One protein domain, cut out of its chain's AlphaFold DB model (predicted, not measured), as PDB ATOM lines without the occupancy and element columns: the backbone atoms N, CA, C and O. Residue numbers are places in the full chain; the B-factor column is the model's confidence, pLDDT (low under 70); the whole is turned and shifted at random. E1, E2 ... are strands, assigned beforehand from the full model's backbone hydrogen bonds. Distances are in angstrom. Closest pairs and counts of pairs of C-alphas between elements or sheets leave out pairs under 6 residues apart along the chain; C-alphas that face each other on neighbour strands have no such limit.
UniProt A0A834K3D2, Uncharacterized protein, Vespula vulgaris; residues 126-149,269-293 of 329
ATOM      1  N   LYS A 126     -21.892 -20.215 -44.843       93.75
ATOM      2  CA  LYS A 126     -22.700 -19.766 -45.993       93.75
ATOM      3  C   LYS A 126     -22.036 -20.041 -47.347       93.75
ATOM      4  O   LYS A 126     -22.737 -20.231 -48.329       93.75
ATOM      5  N   LYS A 127     -20.701 -20.027 -47.406       94.38
ATOM      6  CA  LYS A 127     -19.928 -20.295 -48.629       94.38
ATOM      7  C   LYS A 127     -19.586 -21.776 -48.836       94.38
ATOM      8  O   LYS A 127     -19.023 -22.095 -49.874       94.38
ATOM      9  N   GLY A 128     -19.861 -22.655 -47.869       92.75
ATOM     10  CA  GLY A 128     -19.516 -24.078 -47.962       92.75
ATOM     11  C   GLY A 128     -18.009 -24.361 -48.039       92.75
ATOM     12  O   GLY A 128     -17.605 -25.386 -48.578       92.75
ATOM     13  N   LEU A 129     -17.164 -23.453 -47.542       90.75
ATOM     14  CA  LEU A 129     -15.708 -23.631 -47.581       90.75
ATOM     15  C   LEU A 129     -15.251 -24.618 -46.494       90.75
ATOM     16  O   LEU A 129     -15.863 -24.653 -45.429       90.75
ATOM     17  N   PRO A 130     -14.160 -25.377 -46.695       89.94
ATOM     18  CA  PRO A 130     -13.620 -26.256 -45.663       89.94
ATOM     19  C   PRO A 130     -13.084 -25.447 -44.470       89.94
ATOM     20  O   PRO A 130     -12.279 -24.523 -44.626       89.94
ATOM     21  N   TYR A 131     -13.507 -25.806 -43.256       94.12
ATOM     22  CA  TYR A 131     -13.084 -25.136 -42.024       94.12
ATOM     23  C   TYR A 131     -12.807 -26.108 -40.880       94.12
ATOM     24  O   TYR A 131     -13.319 -27.224 -40.834       94.12
ATOM     25  N   LYS A 132     -11.994 -25.651 -39.927       92.50
ATOM     26  CA  LYS A 132     -11.836 -26.263 -38.606       92.50
ATOM     27  C   LYS A 132     -12.681 -25.481 -37.607       92.50
ATOM     28  O   LYS A 132     -12.604 -24.253 -37.569       92.50
ATOM     29  N   GLU A 133     -13.482 -26.183 -36.813       88.12
ATOM     30  CA  GLU A 133     -14.310 -25.594 -35.757       88.12
ATOM     31  C   GLU A 133     -13.676 -25.855 -34.385       88.12
ATOM     32  O   GLU A 133     -13.292 -26.981 -34.070       88.12
ATOM     33  N   ILE A 134     -13.537 -24.801 -33.583       88.25
ATOM     34  CA  ILE A 134     -13.066 -24.851 -32.202       88.25
ATOM     35  C   ILE A 134     -14.183 -24.299 -31.324       88.25
ATOM     36  O   ILE A 134     -14.535 -23.122 -31.412       88.25
ATOM     37  N   GLU A 135     -14.727 -25.153 -30.465       86.94
ATOM     38  CA  GLU A 135     -15.692 -24.753 -29.449       86.94
ATOM     39  C   GLU A 135     -14.969 -24.428 -28.138       86.94
ATOM     40  O   GLU A 135     -14.211 -25.240 -27.604       86.94
ATOM     41  N   ALA A 136     -15.215 -23.231 -27.614       84.12
ATOM     42  CA  ALA A 136     -14.728 -22.771 -26.325       84.12
ATOM     43  C   ALA A 136     -15.916 -22.390 -25.437       84.12
ATOM     44  O   ALA A 136     -16.844 -21.715 -25.878       84.12
ATOM     45  N   ILE A 137     -15.883 -22.803 -24.170       81.44
ATOM     46  CA  ILE A 137     -16.911 -22.459 -23.181       81.44
ATOM     47  C   ILE A 137     -16.244 -21.615 -22.096       81.44
ATOM     48  O   ILE A 137     -15.382 -22.113 -21.371       81.44
ATOM     49  N   ILE A 138     -16.633 -20.343 -21.991       78.12
ATOM     50  CA  ILE A 138     -16.094 -19.382 -21.016       78.12
ATOM     51  C   ILE A 138     -17.267 -18.842 -20.198       78.12
ATOM     52  O   ILE A 138     -18.141 -18.177 -20.746       78.12
ATOM     53  N   ASN A 139     -17.301 -19.112 -18.890       82.38
ATOM     54  CA  ASN A 139     -18.382 -18.672 -17.990       82.38
ATOM     55  C   ASN A 139     -19.789 -19.054 -18.494       82.38
ATOM     56  O   ASN A 139     -20.677 -18.210 -18.545       82.38
ATOM     57  N   ASN A 140     -19.977 -20.304 -18.935       81.88
ATOM     58  CA  ASN A 140     -21.214 -20.805 -19.560       81.88
ATOM     59  C   ASN A 140     -21.624 -20.110 -20.872       81.88
ATOM     60  O   ASN A 140     -22.658 -20.447 -21.442       81.88
ATOM     61  N   ASN A 141     -20.796 -19.210 -21.407       79.75
ATOM     62  CA  ASN A 141     -20.972 -18.679 -22.750       79.75
ATOM     63  C   ASN A 141     -20.260 -19.593 -23.746       79.75
ATOM     64  O   ASN A 141     -19.055 -19.841 -23.636       79.75
ATOM     65  N   ARG A 142     -21.019 -20.102 -24.720       84.50
ATOM     66  CA  ARG A 142     -20.520 -20.948 -25.807       84.50
ATOM     67  C   ARG A 142     -20.001 -20.066 -26.941       84.50
ATOM     68  O   ARG A 142     -20.768 -19.330 -27.553       84.50
ATOM     69  N   MET A 143     -18.711 -20.162 -27.235       86.12
ATOM     70  CA  MET A 143     -18.060 -19.497 -28.358       86.12
ATOM     71  C   MET A 143     -17.619 -20.542 -29.383       86.12
ATOM     72  O   MET A 143     -16.954 -21.515 -29.040       86.12
ATOM     73  N   VAL A 144     -17.972 -20.332 -30.650       88.31
ATOM     74  CA  VAL A 144     -17.594 -21.216 -31.761       88.31
ATOM     75  C   VAL A 144     -16.692 -20.441 -32.716       88.31
ATOM     76  O   VAL A 144     -17.150 -19.542 -33.420       88.31
ATOM     77  N   ILE A 145     -15.404 -20.779 -32.734       89.00
ATOM     78  CA  ILE A 145     -14.412 -20.204 -33.645       89.00
ATOM     79  C   ILE A 145     -14.304 -21.119 -34.863       89.00
ATOM     80  O   ILE A 145     -14.042 -22.311 -34.729       89.00
ATOM     81  N   ARG A 146     -14.473 -20.564 -36.065       90.88
ATOM     82  CA  ARG A 146     -14.274 -21.286 -37.330       90.88
ATOM     83  C   ARG A 146     -13.089 -20.687 -38.063       90.88
ATOM     84  O   ARG A 146     -13.090 -19.491 -38.333       90.88
ATOM     85  N   MET A 147     -12.107 -21.516 -38.388       89.81
ATOM     86  CA  MET A 147     -10.917 -21.120 -39.140       89.81
ATOM     87  C   MET A 147     -10.957 -21.804 -40.499       89.81
ATOM     88  O   MET A 147     -11.103 -23.026 -40.569       89.81
ATOM     89  N   GLN A 148     -10.853 -21.026 -41.572       91.31
ATOM     90  CA  GLN A 148     -10.754 -21.576 -42.919       91.31
ATOM     91  C   GLN A 148      -9.464 -22.397 -43.022       91.31
ATOM     92  O   GLN A 148      -8.410 -21.953 -42.571       91.31
ATOM     93  N   LYS A 149      -9.553 -23.619 -43.559       88.56
ATOM     94  CA  LYS A 149      -8.354 -24.406 -43.850       88.56
ATOM     95  C   LYS A 149      -7.736 -23.798 -45.105       88.56
ATOM     96  O   LYS A 149      -8.290 -23.970 -46.189       88.56
ATOM     97  N   PHE A 269      -8.947 -16.564 -14.284       72.75
ATOM     98  CA  PHE A 269      -9.535 -16.873 -15.581       72.75
ATOM     99  C   PHE A 269      -9.207 -18.315 -15.943       72.75
ATOM    100  O   PHE A 269      -8.038 -18.698 -15.999       72.75
ATOM    101  N   VAL A 270     -10.244 -19.107 -16.206       76.44
ATOM    102  CA  VAL A 270     -10.107 -20.484 -16.676       76.44
ATOM    103  C   VAL A 270     -10.520 -20.536 -18.141       76.44
ATOM    104  O   VAL A 270     -11.679 -20.307 -18.483       76.44
ATOM    105  N   PHE A 271      -9.569 -20.847 -19.012       75.12
ATOM    106  CA  PHE A 271      -9.793 -21.082 -20.429       75.12
ATOM    107  C   PHE A 271      -9.646 -22.577 -20.717       75.12
ATOM    108  O   PHE A 271      -8.588 -23.161 -20.490       75.12
ATOM    109  N   ARG A 272     -10.720 -23.219 -21.183       78.94
ATOM    110  CA  ARG A 272     -10.747 -24.658 -21.481       78.94
ATOM    111  C   ARG A 272     -10.913 -24.882 -22.978       78.94
ATOM    112  O   ARG A 272     -11.927 -24.479 -23.541       78.94
ATOM    113  N   ILE A 273      -9.954 -25.567 -23.598       78.25
ATOM    114  CA  ILE A 273     -10.075 -26.073 -24.969       78.25
ATOM    115  C   ILE A 273     -10.307 -27.577 -24.887       78.25
ATOM    116  O   ILE A 273      -9.467 -28.309 -24.368       78.25
ATOM    117  N   ARG A 274     -11.430 -28.047 -25.430       79.75
ATOM    118  CA  ARG A 274     -11.708 -29.478 -25.581       79.75
ATOM    119  C   ARG A 274     -11.626 -29.832 -27.056       79.75
ATOM    120  O   ARG A 274     -12.386 -29.300 -27.859       79.75
ATOM    121  N   LYS A 275     -10.708 -30.726 -27.419       81.44
ATOM    122  CA  LYS A 275     -10.604 -31.263 -28.776       81.44
ATOM    123  C   LYS A 275     -11.111 -32.699 -28.789       81.44
ATOM    124  O   LYS A 275     -10.563 -33.572 -28.114       81.44
ATOM    125  N   HIS A 276     -12.125 -32.927 -29.615       75.25
ATOM    126  CA  HIS A 276     -12.619 -34.248 -29.977       75.25
ATOM    127  C   HIS A 276     -12.177 -34.537 -31.415       75.25
ATOM    128  O   HIS A 276     -12.620 -33.857 -32.337       75.25
ATOM    129  N   SER A 277     -11.270 -35.494 -31.620       65.81
ATOM    130  CA  SER A 277     -10.973 -36.012 -32.961       65.81
ATOM    131  C   SER A 277     -11.891 -37.193 -33.257       65.81
ATOM    132  O   SER A 277     -11.966 -38.123 -32.457       65.81
ATOM    133  N   ALA A 278     -12.584 -37.144 -34.394       63.91
ATOM    134  CA  ALA A 278     -13.434 -38.231 -34.882       63.91
ATOM    135  C   ALA A 278     -12.663 -39.256 -35.739       63.91
ATOM    136  O   ALA A 278     -13.273 -40.191 -36.250       63.91
ATOM    137  N   ASP A 279     -11.346 -39.085 -35.896       68.81
ATOM    138  CA  ASP A 279     -10.525 -39.972 -36.718       68.81
ATOM    139  C   ASP A 279     -10.494 -41.394 -36.133       68.81
ATOM    140  O   ASP A 279     -10.343 -41.604 -34.925       68.81
ATOM    141  N   SER A 280     -10.670 -42.365 -37.025       54.16
ATOM    142  CA  SER A 280     -11.056 -43.757 -36.770       54.16
ATOM    143  C   SER A 280     -10.102 -44.583 -35.901       54.16
ATOM    144  O   SER A 280     -10.521 -45.611 -35.377       54.16
ATOM    145  N   ASP A 281      -8.863 -44.135 -35.693       68.12
ATOM    146  CA  ASP A 281      -7.809 -44.940 -35.052       68.12
ATOM    147  C   ASP A 281      -7.635 -44.720 -33.550       68.12
ATOM    148  O   ASP A 281      -6.835 -45.385 -32.893       68.12
ATOM    149  N   GLY A 282      -8.398 -43.817 -32.943       60.75
ATOM    150  CA  GLY A 282      -8.356 -43.700 -31.494       60.75
ATOM    151  C   GLY A 282      -9.142 -42.519 -30.984       60.75
ATOM    152  O   GLY A 282      -8.878 -41.373 -31.344       60.75
ATOM    153  N   LYS A 283     -10.076 -42.807 -30.074       71.19
ATOM    154  CA  LYS A 283     -10.892 -41.827 -29.349       71.19
ATOM    155  C   LYS A 283     -10.022 -41.037 -28.364       71.19
ATOM    156  O   LYS A 283     -10.145 -41.186 -27.149       71.19
ATOM    157  N   HIS A 284      -9.118 -40.213 -28.877       67.88
ATOM    158  CA  HIS A 284      -8.300 -39.325 -28.070       67.88
ATOM    159  C   HIS A 284      -9.112 -38.075 -27.745       67.88
ATOM    160  O   HIS A 284      -9.594 -37.364 -28.628       67.88
ATOM    161  N   LYS A 285      -9.278 -37.820 -26.450       74.25
ATOM    162  CA  LYS A 285      -9.897 -36.603 -25.937       74.25
ATOM    163  C   LYS A 285      -8.795 -35.745 -25.335       74.25
ATOM    164  O   LYS A 285      -8.199 -36.139 -24.335       74.25
ATOM    165  N   PHE A 286      -8.518 -34.598 -25.949       76.19
ATOM    166  CA  PHE A 286      -7.558 -33.638 -25.411       76.19
ATOM    167  C   PHE A 286      -8.324 -32.519 -24.715       76.19
ATOM    168  O   PHE A 286      -9.038 -31.757 -25.366       76.19
ATOM    169  N   ASP A 287      -8.163 -32.432 -23.399       76.62
ATOM    170  CA  ASP A 287      -8.703 -31.355 -22.580       76.62
ATOM    171  C   ASP A 287      -7.521 -30.461 -22.152       76.62
ATOM    172  O   ASP A 287      -6.718 -30.851 -21.306       76.62
ATOM    173  N   PHE A 288      -7.385 -29.277 -22.756       81.56
ATOM    174  CA  PHE A 288      -6.432 -28.253 -22.320       81.56
ATOM    175  C   PHE A 288      -7.136 -27.286 -21.375       81.56
ATOM    176  O   PHE A 288      -8.199 -26.753 -21.696       81.56
ATOM    177  N   GLU A 289      -6.528 -27.025 -20.223       81.56
ATOM    178  CA  GLU A 289      -6.990 -26.016 -19.277       81.56
ATOM    179  C   GLU A 289      -5.865 -25.017 -19.025       81.56
ATOM    180  O   GLU A 289      -4.816 -25.360 -18.485       81.56
ATOM    181  N   PHE A 290      -6.092 -23.776 -19.432       80.94
ATOM    182  CA  PHE A 290      -5.208 -22.656 -19.178       80.94
ATOM    183  C   PHE A 290      -5.800 -21.806 -18.060       80.94
ATOM    184  O   PHE A 290      -6.973 -21.431 -18.098       80.94
ATOM    185  N   ARG A 291      -4.986 -21.528 -17.044       81.12
ATOM    186  CA  ARG A 291      -5.367 -20.708 -15.897       81.12
ATOM    187  C   ARG A 291      -4.467 -19.496 -15.855       81.12
ATOM    188  O   ARG A 291      -3.250 -19.654 -15.783       81.12
ATOM    189  N   THR A 292      -5.053 -18.310 -15.852       81.25
ATOM    190  CA  THR A 292      -4.303 -17.076 -15.625       81.25
ATOM    191  C   THR A 292      -4.880 -16.297 -14.461       81.25
ATOM    192  O   THR A 292      -6.105 -16.193 -14.340       81.25
ATOM    193  N   PRO A 293      -4.024 -15.729 -13.593       77.50
ATOM    194  CA  PRO A 293      -4.486 -14.728 -12.654       77.50
ATOM    195  C   PRO A 293      -5.058 -13.560 -13.459       77.50
ATOM    196  O   PRO A 293      -4.479 -13.123 -14.457       77.50
TER     197      PRO A 293
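This is residues 126 to 149 and 269 to 293 of the 329 residues of an uncharacterized protein of Vespula vulgaris (UniProt A0A834K3D2). Two separate two-stranded hairpins, E1 with E2 and E3 with E4, are set slantwise to each other and meet through one strand from each, E1 and E3, while E2 and E4 lie on the far sides of this meeting. The turn of the second hairpin sticks out with residues 278 to 283, and a short tail, residues 126 to 130, comes before E1. The printed part has 49 residues with no named helix and four named strands, in the order E1, E2, E3, E4 along the chain; the sheets have the orders E1 - E2 and E3 - E4, both antiparallel, and the class is all strand. The whole is loose, with a radius of gyration of the C-alphas of 13.3 A, and only just flat, its C-alphas spanning 38 by 31 by 17 A along the three main axes.

E4, residues 285 to 293, is the longest strand by residues, with 9; it measures 26.2 A from first to last C-alpha and ends at C-alpha 293, at (-4.486, -14.728, -12.654). Its partner E3 is residues 269 to 276, 22.8 A long, beginning at C-alpha 269 at (-9.535, -16.873, -15.581). E1 is residues 131 to 138, 22.0 A long, and begins at C-alpha 131 at (-13.084, -25.136, -42.024). E2 is residues 141 to 148, 22.8 A long.

E3 and E4 are a hairpin, antiparallel neighbours with 168 degrees between their N-to-C directions. Among their C-alphas that face each other are those of Arg 272 and Glu 289, 4.6 A apart. Backbone N 271 and O 290 are within hydrogen-bond range at 2.8 A, and so are N 288 and O 273, at 2.8 A. The link from E3 to E4 has 8 residues and is short but not tight. E1 and E3 are the strands through which the two hairpins come close: 14 pairs of their C-alphas are within 8 A. The closest C-alphas of these two strands are those of Ala 136 and Ile 273, 5.9 A apart, and their centres are 9.1 A apart. E1 and E2 are the other hairpin, antiparallel neighbours with 160 degrees between their N-to-C directions. Among their C-alphas that face each other are those of Tyr 131 and Gln 148, 4.3 A apart, and those of Ile 138 and Asn 141, 5.2 A apart. Backbone N 134 and O 145 are within hydrogen-bond range at 2.8 A, and N 141 and O 138 at 2.9 A. The link from E1 to E2 has 2 residues and is tight. E2 is apart from E3 and from E4, and E1 is apart from E4.

The two C-alphas farthest apart in the domain are those of Lys 127 and Pro 293, 39.5 A, while the first and last printed C-alphas, those of Lys 126 and Pro 293, are 38.3 A apart. Residues 150 to 268 are cut out and not printed; across this cut, C-alphas 149 and 269 are 29.3 A apart. The link from E2 to E3 runs across the cut, and of the links that are printed whole, E1 to E2 and E3 to E4, neither is long. Residues 278 to 283 stand free. The mean pLDDT of the printed part is 80.8. Seven residues are under 70, namely residues 277 to 282 and residue 284, which lie between E3 and E4. The mean pLDDT is 87 in E1 and in E2, 77 in E3 and 79 in E4.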